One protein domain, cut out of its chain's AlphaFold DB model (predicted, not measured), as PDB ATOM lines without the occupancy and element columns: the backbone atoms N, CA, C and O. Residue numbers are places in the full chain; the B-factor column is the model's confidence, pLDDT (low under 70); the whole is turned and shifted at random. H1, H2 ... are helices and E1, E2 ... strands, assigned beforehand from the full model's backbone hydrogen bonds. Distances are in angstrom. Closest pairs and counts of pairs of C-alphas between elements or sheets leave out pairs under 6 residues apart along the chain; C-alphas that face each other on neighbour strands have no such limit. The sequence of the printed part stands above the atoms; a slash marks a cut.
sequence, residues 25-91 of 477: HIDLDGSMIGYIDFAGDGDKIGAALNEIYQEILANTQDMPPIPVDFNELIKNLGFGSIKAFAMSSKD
ATOM      1  N   HIS A  25     -37.476 -60.288  56.512       93.25
ATOM      2  CA  HIS A  25     -36.086 -60.744  56.556       93.25
ATOM      3  C   HIS A  25     -35.255 -60.086  57.663       93.25
ATOM      4  O   HIS A  25     -34.038 -60.244  57.665       93.25
ATOM      5  N   ILE A  26     -35.863 -59.354  58.602       92.44
ATOM      6  CA  ILE A  26     -35.173 -58.717  59.740       92.44
ATOM      7  C   ILE A  26     -35.947 -58.919  61.051       92.44
ATOM      8  O   ILE A  26     -37.136 -59.227  61.053       92.44
ATOM      9  N   ASP A  27     -35.277 -58.742  62.188       91.62
ATOM     10  CA  ASP A  27     -35.887 -58.873  63.514       91.62
ATOM     11  C   ASP A  27     -36.527 -57.543  63.955       91.62
ATOM     12  O   ASP A  27     -35.838 -56.600  64.357       91.62
ATOM     13  N   LEU A  28     -37.861 -57.463  63.907       89.69
ATOM     14  CA  LEU A  28     -38.610 -56.254  64.297       89.69
ATOM     15  C   LEU A  28     -38.755 -56.057  65.809       89.69
ATOM     16  O   LEU A  28     -39.154 -54.987  66.260       89.69
ATOM     17  N   ASP A  29     -38.434 -57.080  66.595       88.69
ATOM     18  CA  ASP A  29     -38.366 -57.013  68.055       88.69
ATOM     19  C   ASP A  29     -36.936 -56.738  68.564       88.69
ATOM     20  O   ASP A  29     -36.650 -56.894  69.752       88.69
ATOM     21  N   GLY A  30     -36.036 -56.330  67.663       86.50
ATOM     22  CA  GLY A  30     -34.653 -55.981  67.960       86.50
ATOM     23  C   GLY A  30     -34.470 -54.628  68.660       86.50
ATOM     24  O   GLY A  30     -35.343 -53.761  68.677       86.50
ATOM     25  N   SER A  31     -33.274 -54.417  69.212       86.94
ATOM     26  CA  SER A  31     -32.842 -53.157  69.831       86.94
ATOM     27  C   SER A  31     -32.490 -52.065  68.809       86.94
ATOM     28  O   SER A  31     -32.303 -50.900  69.177       86.94
ATOM     29  N   MET A  32     -32.395 -52.429  67.528       88.81
ATOM     30  CA  MET A  32     -32.145 -51.529  66.408       88.81
ATOM     31  C   MET A  32     -32.804 -52.071  65.143       88.81
ATOM     32  O   MET A  32     -32.704 -53.263  64.865       88.81
ATOM     33  N   ILE A  33     -33.441 -51.177  64.384       87.75
ATOM     34  CA  ILE A  33     -33.955 -51.417  63.033       87.75
ATOM     35  C   ILE A  33     -33.527 -50.225  62.177       87.75
ATOM     36  O   ILE A  33     -33.745 -49.074  62.559       87.75
ATOM     37  N   GLY A  34     -32.914 -50.500  61.034       84.25
ATOM     38  CA  GLY A  34     -32.583 -49.527  60.002       84.25
ATOM     39  C   GLY A  34     -33.208 -49.951  58.680       84.25
ATOM     40  O   GLY A  34     -33.217 -51.134  58.353       84.25
ATOM     41  N   TYR A  35     -33.729 -48.989  57.927       85.69
ATOM     42  CA  TYR A  35     -34.308 -49.217  56.609       85.69
ATOM     43  C   TYR A  35     -34.008 -48.028  55.702       85.69
ATOM     44  O   TYR A  35     -34.132 -46.877  56.126       85.69
ATOM     45  N   ILE A  36     -33.607 -48.320  54.471       83.69
ATOM     46  CA  ILE A  36     -33.344 -47.349  53.416       83.69
ATOM     47  C   ILE A  36     -34.035 -47.868  52.158       83.69
ATOM     48  O   ILE A  36     -33.721 -48.961  51.693       83.69
ATOM     49  N   ASP A  37     -34.968 -47.087  51.621       83.19
ATOM     50  CA  ASP A  37     -35.607 -47.354  50.332       83.19
ATOM     51  C   ASP A  37     -34.849 -46.597  49.244       83.19
ATOM     52  O   ASP A  37     -34.643 -45.394  49.379       83.19
ATOM     53  N   PHE A  38     -34.440 -47.289  48.187       82.00
ATOM     54  CA  PHE A  38     -33.739 -46.703  47.045       82.00
ATOM     55  C   PHE A  38     -34.651 -46.538  45.824       82.00
ATOM     56  O   PHE A  38     -34.182 -46.120  44.761       82.00
ATOM     57  N   ALA A  39     -35.946 -46.865  45.934       75.19
ATOM     58  CA  ALA A  39     -36.872 -46.830  44.808       75.19
ATOM     59  C   ALA A  39     -36.873 -45.466  44.088       75.19
ATOM     60  O   ALA A  39     -37.307 -44.438  44.615       75.19
ATOM     61  N   GLY A  40     -36.398 -45.477  42.838       75.56
ATOM     62  CA  GLY A  40     -36.311 -44.304  41.968       75.56
ATOM     63  C   GLY A  40     -35.174 -43.328  42.292       75.56
ATOM     64  O   GLY A  40     -35.011 -42.350  41.567       75.56
ATOM     65  N   ASP A  41     -34.371 -43.560  43.331       81.06
ATOM     66  CA  ASP A  41     -33.289 -42.641  43.705       81.06
ATOM     67  C   ASP A  41     -32.115 -42.704  42.728       81.06
ATOM     68  O   ASP A  41     -31.574 -41.661  42.366       81.06
ATOM     69  N   GLY A  42     -31.783 -43.892  42.212       79.25
ATOM     70  CA  GLY A  42     -30.788 -44.034  41.146       79.25
ATOM     71  C   GLY A  42     -31.160 -43.238  39.892       79.25
ATOM     72  O   GLY A  42     -30.312 -42.548  39.328       79.25
ATOM     73  N   ASP A  43     -32.438 -43.253  39.499       85.31
ATOM     74  CA  ASP A  43     -32.903 -42.486  38.342       85.31
ATOM     75  C   ASP A  43     -32.879 -40.968  38.599       85.31
ATOM     76  O   ASP A  43     -32.487 -40.205  37.714       85.31
ATOM     77  N   LYS A  44     -33.244 -40.518  39.808       86.31
ATOM     78  CA  LYS A  44     -33.160 -39.097  40.197       86.31
ATOM     79  C   LYS A  44     -31.715 -38.598  40.225       86.31
ATOM     80  O   LYS A  44     -31.441 -37.517  39.711       86.31
ATOM     81  N   ILE A  45     -30.802 -39.371  40.819       87.06
ATOM     82  CA  ILE A  45     -29.373 -39.033  40.882       87.06
ATOM     83  C   ILE A  45     -28.789 -39.000  39.470       87.06
ATOM     84  O   ILE A  45     -28.109 -38.037  39.128       87.06
ATOM     85  N   GLY A  46     -29.093 -39.999  38.635       87.56
ATOM     86  CA  GLY A  46     -28.673 -40.023  37.235       87.56
ATOM     87  C   GLY A  46     -29.151 -38.790  36.465       87.56
ATOM     88  O   GLY A  46     -28.346 -38.126  35.818       87.56
ATOM     89  N   ALA A  47     -30.425 -38.416  36.618       93.12
ATOM     90  CA  ALA A  47     -30.989 -37.240  35.960       93.12
ATOM     91  C   ALA A  47     -30.306 -35.940  36.420       93.12
ATOM     92  O   ALA A  47     -29.916 -35.125  35.588       93.12
ATOM     93  N   ALA A  48     -30.086 -35.777  37.729       91.75
ATOM     94  CA  ALA A  48     -29.385 -34.614  38.271       91.75
ATOM     95  C   ALA A  48     -27.926 -34.531  37.787       91.75
ATOM     96  O   ALA A  48     -27.447 -33.453  37.444       91.75
ATOM     97  N   LEU A  49     -27.213 -35.661  37.717       91.50
ATOM     98  CA  LEU A  49     -25.847 -35.709  37.181       91.50
ATOM     99  C   LEU A  49     -25.810 -35.384  35.685       91.50
ATOM    100  O   LEU A  49     -24.918 -34.658  35.245       91.50
ATOM    101  N   ASN A  50     -26.791 -35.866  34.919       92.69
ATOM    102  CA  ASN A  50     -26.965 -35.512  33.514       92.69
ATOM    103  C   ASN A  50     -27.155 -33.990  33.353       92.69
ATOM    104  O   ASN A  50     -26.466 -33.379  32.538       92.69
ATOM    105  N   GLU A  51     -28.015 -33.354  34.157       93.56
ATOM    106  CA  GLU A  51     -28.220 -31.894  34.140       93.56
ATOM    107  C   GLU A  51     -26.937 -31.116  34.478       93.56
ATOM    108  O   GLU A  51     -26.543 -30.224  33.724       93.56
ATOM    109  N   ILE A  52     -26.242 -31.498  35.559       91.56
ATOM    110  CA  ILE A  52     -24.968 -30.881  35.971       91.56
ATOM    111  C   ILE A  52     -23.921 -31.006  34.858       91.56
ATOM    112  O   ILE A  52     -23.193 -30.056  34.571       91.56
ATOM    113  N   TYR A  53     -23.841 -32.164  34.201       89.06
ATOM    114  CA  TYR A  53     -22.893 -32.381  33.115       89.06
ATOM    115  C   TYR A  53     -23.176 -31.483  31.905       89.06
ATOM    116  O   TYR A  53     -22.248 -30.891  31.348       89.06
ATOM    117  N   GLN A  54     -24.449 -31.310  31.538       90.19
ATOM    118  CA  GLN A  54     -24.834 -30.379  30.474       90.19
ATOM    119  C   GLN A  54     -24.514 -28.923  30.837       90.19
ATOM    120  O   GLN A  54     -24.057 -28.166  29.979       90.19
ATOM    121  N   GLU A  55     -24.684 -28.526  32.102       90.56
ATOM    122  CA  GLU A  55     -24.297 -27.193  32.576       90.56
ATOM    123  C   GLU A  55     -22.776 -26.969  32.490       90.56
ATOM    124  O   GLU A  55     -22.330 -25.902  32.057       90.56
ATOM    125  N   ILE A  56     -21.967 -27.975  32.839       88.94
ATOM    126  CA  ILE A  56     -20.504 -27.915  32.698       88.94
ATOM    127  C   ILE A  56     -20.109 -27.748  31.226       88.94
ATOM    128  O   ILE A  56     -19.287 -26.883  30.922       88.94
ATOM    129  N   LEU A  57     -20.705 -28.523  30.311       87.06
ATOM    130  CA  LEU A  57     -20.434 -28.420  28.871       87.06
ATOM    131  C   LEU A  57     -20.824 -27.051  28.301       87.06
ATOM    132  O   LEU A  57     -20.093 -26.496  27.484       87.06
ATOM    133  N   ALA A  58     -21.944 -26.482  28.749       88.62
ATOM    134  CA  ALA A  58     -22.389 -25.163  28.310       88.62
ATOM    135  C   ALA A  58     -21.446 -24.032  28.763       88.62
ATOM    136  O   ALA A  58     -21.325 -23.020  28.072       88.62
ATOM    137  N   ASN A  59     -20.777 -24.203  29.908       90.12
ATOM    138  CA  ASN A  59     -19.941 -23.174  30.532       90.12
ATOM    139  C   ASN A  59     -18.427 -23.388  30.351       90.12
ATOM    140  O   ASN A  59     -17.646 -22.501  30.696       90.12
ATOM    141  N   THR A  60     -17.998 -24.529  29.808       87.44
ATOM    142  CA  THR A  60     -16.578 -24.854  29.608       87.44
ATOM    143  C   THR A  60     -16.241 -24.838  28.126       87.44
ATOM    144  O   THR A  60     -16.478 -25.802  27.397       87.44
ATOM    145  N   GLN A  61     -15.661 -23.727  27.675       80.25
ATOM    146  CA  GLN A  61     -15.152 -23.601  26.314       80.25
ATOM    147  C   GLN A  61     -14.018 -24.625  26.103       80.25
ATOM    148  O   GLN A  61     -13.163 -24.782  26.970       80.25
ATOM    149  N   ASP A  62     -14.044 -25.342  24.977       83.88
ATOM    150  CA  ASP A  62     -13.065 -26.369  24.570       83.88
ATOM    151  C   ASP A  62     -13.138 -27.741  25.275       83.88
ATOM    152  O   ASP A  62     -12.276 -28.590  25.040       83.88
ATOM    153  N   MET A  63     -14.179 -28.025  26.071       78.88
ATOM    154  CA  MET A  63     -14.411 -29.388  26.572       78.88
ATOM    155  C   MET A  63     -15.134 -30.245  25.513       78.88
ATOM    156  O   MET A  63     -16.283 -29.948  25.176       78.88
ATOM    157  N   PRO A  64     -14.519 -31.321  24.980       80.19
ATOM    158  CA  PRO A  64     -15.228 -32.241  24.097       80.19
ATOM    159  C   PRO A  64     -16.314 -32.999  24.885       80.19
ATOM    160  O   PRO A  64     -16.025 -33.501  25.977       80.19
ATOM    161  N   PRO A  65     -17.550 -33.111  24.362       80.19
ATOM    162  CA  PRO A  65     -18.602 -33.863  25.029       80.19
ATOM    163  C   PRO A  65     -18.262 -35.355  25.036       80.19
ATOM    164  O   PRO A  65     -17.915 -35.941  24.010       80.19
ATOM    165  N   ILE A  66     -18.390 -35.963  26.206       83.50
ATOM    166  CA  ILE A  66     -18.308 -37.399  26.432       83.50
ATOM    167  C   ILE A  66     -19.755 -37.905  26.432       83.50
ATOM    168  O   ILE A  66     -20.561 -37.395  27.215       83.50
ATOM    169  N   PRO A  67     -20.125 -38.863  25.565       84.19
ATOM    170  CA  PRO A  67     -21.484 -39.384  25.501       84.19
ATOM    171  C   PRO A  67     -21.713 -40.336  26.682       84.19
ATOM    172  O   PRO A  67     -21.621 -41.551  26.561       84.19
ATOM    173  N   VAL A  68     -21.957 -39.763  27.856       88.88
ATOM    174  CA  VAL A  68     -22.314 -40.491  29.073       88.88
ATOM    175  C   VAL A  68     -23.766 -40.194  29.422       88.88
ATOM    176  O   VAL A  68     -24.168 -39.034  29.483       88.88
ATOM    177  N   ASP A  69     -24.545 -41.245  29.662       93.12
ATOM    178  CA  ASP A  69     -25.832 -41.153  30.346       93.12
ATOM    179  C   ASP A  69     -25.658 -41.723  31.759       93.12
ATOM    180  O   ASP A  69     -25.437 -42.925  31.948       93.12
ATOM    181  N   PHE A  70     -25.742 -40.852  32.765       92.44
ATOM    182  CA  PHE A  70     -25.548 -41.240  34.161       92.44
ATOM    183  C   PHE A  70     -26.642 -42.180  34.684       92.44
ATOM    184  O   PHE A  70     -26.362 -42.992  35.567       92.44
ATOM    185  N   ASN A  71     -27.862 -42.140  34.136       92.38
ATOM    186  CA  ASN A  71     -28.910 -43.100  34.485       92.38
ATOM    187  C   ASN A  71     -28.517 -44.513  34.045       92.38
ATOM    188  O   ASN A  71     -28.639 -45.470  34.811       92.38
ATOM    189  N   GLU A  72     -28.037 -44.645  32.812       91.94
ATOM    190  CA  GLU A  72     -27.574 -45.919  32.266       91.94
ATOM    191  C   GLU A  72     -26.273 -46.382  32.937       91.94
ATOM    192  O   GLU A  72     -26.150 -47.563  33.256       91.94
ATOM    193  N   LEU A  73     -25.351 -45.472  33.269       91.62
ATOM    194  CA  LEU A  73     -24.132 -45.800  34.013       91.62
ATOM    195  C   LEU A  73     -24.451 -46.421  35.383       91.62
ATOM    196  O   LEU A  73     -23.916 -47.474  35.727       91.62
ATOM    197  N   ILE A  74     -25.358 -45.808  36.151       88.44
ATOM    198  CA  ILE A  74     -25.810 -46.326  37.454       88.44
ATOM    199  C   ILE A  74     -26.435 -47.723  37.299       88.44
ATOM    200  O   ILE A  74     -26.174 -48.612  38.115       88.44
ATOM    201  N   LYS A  75     -27.220 -47.943  36.236       89.19
ATOM    202  CA  LYS A  75     -27.810 -49.254  35.916       89.19
ATOM    203  C   LYS A  75     -26.742 -50.285  35.553       89.19
ATOM    204  O   LYS A  75     -26.756 -51.375  36.117       89.19
ATOM    205  N   ASN A  76     -25.785 -49.929  34.696       90.56
ATOM    206  CA  ASN A  76     -24.685 -50.799  34.273       90.56
ATOM    207  C   ASN A  76     -23.791 -51.226  35.442       90.56
ATOM    208  O   ASN A  76     -23.338 -52.368  35.476       90.56
ATOM    209  N   LEU A  77     -23.587 -50.346  36.429       89.62
ATOM    210  CA  LEU A  77     -22.865 -50.661  37.668       89.62
ATOM    211  C   LEU A  77     -23.621 -51.644  38.578       89.62
ATOM    212  O   LEU A  77     -23.018 -52.219  39.482       89.62
ATOM    213  N   GLY A  78     -24.911 -51.881  38.323       87.81
ATOM    214  CA  GLY A  78     -25.745 -52.834  39.052       87.81
ATOM    215  C   GLY A  78     -26.602 -52.211  40.152       87.81
ATOM    216  O   GLY A  78     -27.394 -52.907  40.773       87.81
ATOM    217  N   PHE A  79     -26.529 -50.897  40.384       83.38
ATOM    218  CA  PHE A  79     -27.374 -50.249  41.399       83.38
ATOM    219  C   PHE A  79     -28.868 -50.322  41.061       83.38
ATOM    220  O   PHE A  79     -29.701 -50.247  41.958       83.38
ATOM    221  N   GLY A  80     -29.212 -50.528  39.785       78.00
ATOM    222  CA  GLY A  80     -30.590 -50.756  39.352       78.00
ATOM    223  C   GLY A  80     -31.217 -52.048  39.892       78.00
ATOM    224  O   GLY A  80     -32.444 -52.151  39.915       78.00
ATOM    225  N   SER A  81     -30.422 -53.024  40.350       81.25
ATOM    226  CA  SER A  81     -30.977 -54.238  40.953       81.25
ATOM    227  C   SER A  81     -31.350 -54.061  42.423       81.25
ATOM    228  O   SER A  81     -32.078 -54.905  42.918       81.25
ATOM    229  N   ILE A  82     -30.928 -52.993  43.114       84.94
ATOM    230  CA  ILE A  82     -31.186 -52.793  44.551       84.94
ATOM    231  C   ILE A  82     -32.449 -51.947  44.764       84.94
ATOM    232  O   ILE A  82     -32.533 -50.806  44.315       84.94
ATOM    233  N   LYS A  83     -33.421 -52.485  45.507       87.12
ATOM    234  CA  LYS A  83     -34.653 -51.783  45.904       87.12
ATOM    235  C   LYS A  83     -34.507 -51.077  47.238       87.12
ATOM    236  O   LYS A  83     -34.912 -49.931  47.384       87.12
ATOM    237  N   ALA A  84     -33.981 -51.789  48.224       86.69
ATOM    238  CA  ALA A  84     -33.902 -51.314  49.590       86.69
ATOM    239  C   ALA A  84     -32.812 -52.064  50.345       86.69
ATOM    240  O   ALA A  84     -32.435 -53.184  49.996       86.69
ATOM    241  N   PHE A  85     -32.347 -51.451  51.420       89.06
ATOM    242  CA  PHE A  85     -31.505 -52.093  52.408       89.06
ATOM    243  C   PHE A  85     -32.194 -52.025  53.760       89.06
ATOM    244  O   PHE A  85     -32.655 -50.959  54.174       89.06
ATOM    245  N   ALA A  86     -32.228 -53.142  54.473       87.12
ATOM    246  CA  ALA A  86     -32.695 -53.160  55.845       87.12
ATOM    247  C   ALA A  86     -31.732 -53.922  56.738       87.12
ATOM    248  O   ALA A  86     -31.017 -54.823  56.304       87.12
ATOM    249  N   MET A  87     -31.706 -53.541  58.004       92.12
ATOM    250  CA  MET A  87     -30.889 -54.190  59.012       92.12
ATOM    251  C   MET A  87     -31.578 -54.156  60.364       92.12
ATOM    252  O   MET A  87     -32.299 -53.213  60.683       92.12
ATOM    253  N   SER A  88     -31.310 -55.161  61.179       92.81
ATOM    254  CA  SER A  88     -31.732 -55.212  62.569       92.81
ATOM    255  C   SER A  88     -30.612 -55.714  63.463       92.81
ATOM    256  O   SER A  88     -29.682 -56.393  63.021       92.81
ATOM    257  N   SER A  89     -30.723 -55.403  64.748       95.75
ATOM    258  CA  SER A  89     -29.908 -56.026  65.783       95.75
ATOM    259  C   SER A  89     -30.784 -56.452  66.947       95.75
ATOM    260  O   SER A  89     -31.616 -55.672  67.406       95.75
ATOM    261  N   LYS A  90     -30.596 -57.680  67.422       96.00
ATOM    262  CA  LYS A  90     -31.352 -58.276  68.520       96.00
ATOM    263  C   LYS A  90     -30.402 -58.825  69.574       96.00
ATOM    264  O   LYS A  90     -29.453 -59.538  69.253       96.00
ATOM    265  N   ASP A  91     -30.678 -58.508  70.831       95.81
ATOM    266  CA  ASP A  91     -29.927 -59.046  71.961       95.81
ATOM    267  C   ASP A  91     -30.360 -60.498  72.193       95.81
ATOM    268  O   ASP A  91     -31.551 -60.779  72.336       95.81
TER     269      ASP A  91
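What this domain is: This is residues 25 to 91 of the 477 residues of an uncharacterized protein of Puniceicoccaceae bacterium (UniProt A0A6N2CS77). The domain is a long rod in two halves: a ribbon of two antiparallel strands, E1 and E2, makes one half, and the long helix H1, with the short helix H2 packed on its residues 42 to 50, makes the other. At the far end of the helical half residues 58 to 64 stand free where the chain turns back from H1 toward H2, while the first and last printed residues lie in the ribbon half. The printed part has 67 residues, with two named helices and two named strands in the order E1, H1, H2, E2; the one sheet has the order E1, E2, and the class is mixed, helices and strands. The whole is extended, with a radius of gyration of the C-alphas of 18.3 A, and the C-alphas span 60 by 20 by 15 A.

Where its parts are: The printed part begins at His 25, with its C-alpha at (-36.086, -60.744, 56.556). E1 is residues 32 to 37, and its first C-alpha, that of Met 32, is at (-32.145, -51.529, 66.408). H1 is residues 41 to 59, 27.0 A from first to last C-alpha, and ends with C-alpha 59 at (-19.941, -23.174, 30.532). H2 is residues 70 to 76, 9.6 A long. E2 is residues 82 to 91, 28.1 A long, and ends with C-alpha 91 at (-29.927, -59.046, 71.961).

How they stand to each other: E1 and E2 are antiparallel neighbours, with 177 degrees between their N-to-C directions. The C-alphas of Tyr 35 and Ala 86 face each other at 4.3 A. N 34 and O 87 are 2.8 A apart and N 85 and O 36 are 2.9 A apart, both within hydrogen-bond range. A tight link of 3 residues joins E1 to H1. H1 touches H2 with residues 42 to 50 alone, and the closest C-alphas of the two are those of Gly 46 and Asn 71, 4.1 A apart. Their lines stand at a steep tilt of 46 degrees, and they run opposite ways. A tight link of 5 residues joins H2 to E2. E1 and H2 are apart, and so are H1 and E2. In H1 and H2 every O i to N i+4 pair is within hydrogen-bond range.

The domain as a whole: The two C-alphas farthest apart are those of Asp 62 and Asp 91, at 60.0 A. The C-alphas of His 25 and Asp 91, the first and last printed, are 16.7 A apart. Residues 58 to 64, of which 58 and 59 belong to H1, stand free. The link from H1 to H2, 10 residues, is short but not tight, and no link is long. The printed part has no cut. The mean pLDDT of the printed part is 87.5, and no printed residue is under 70.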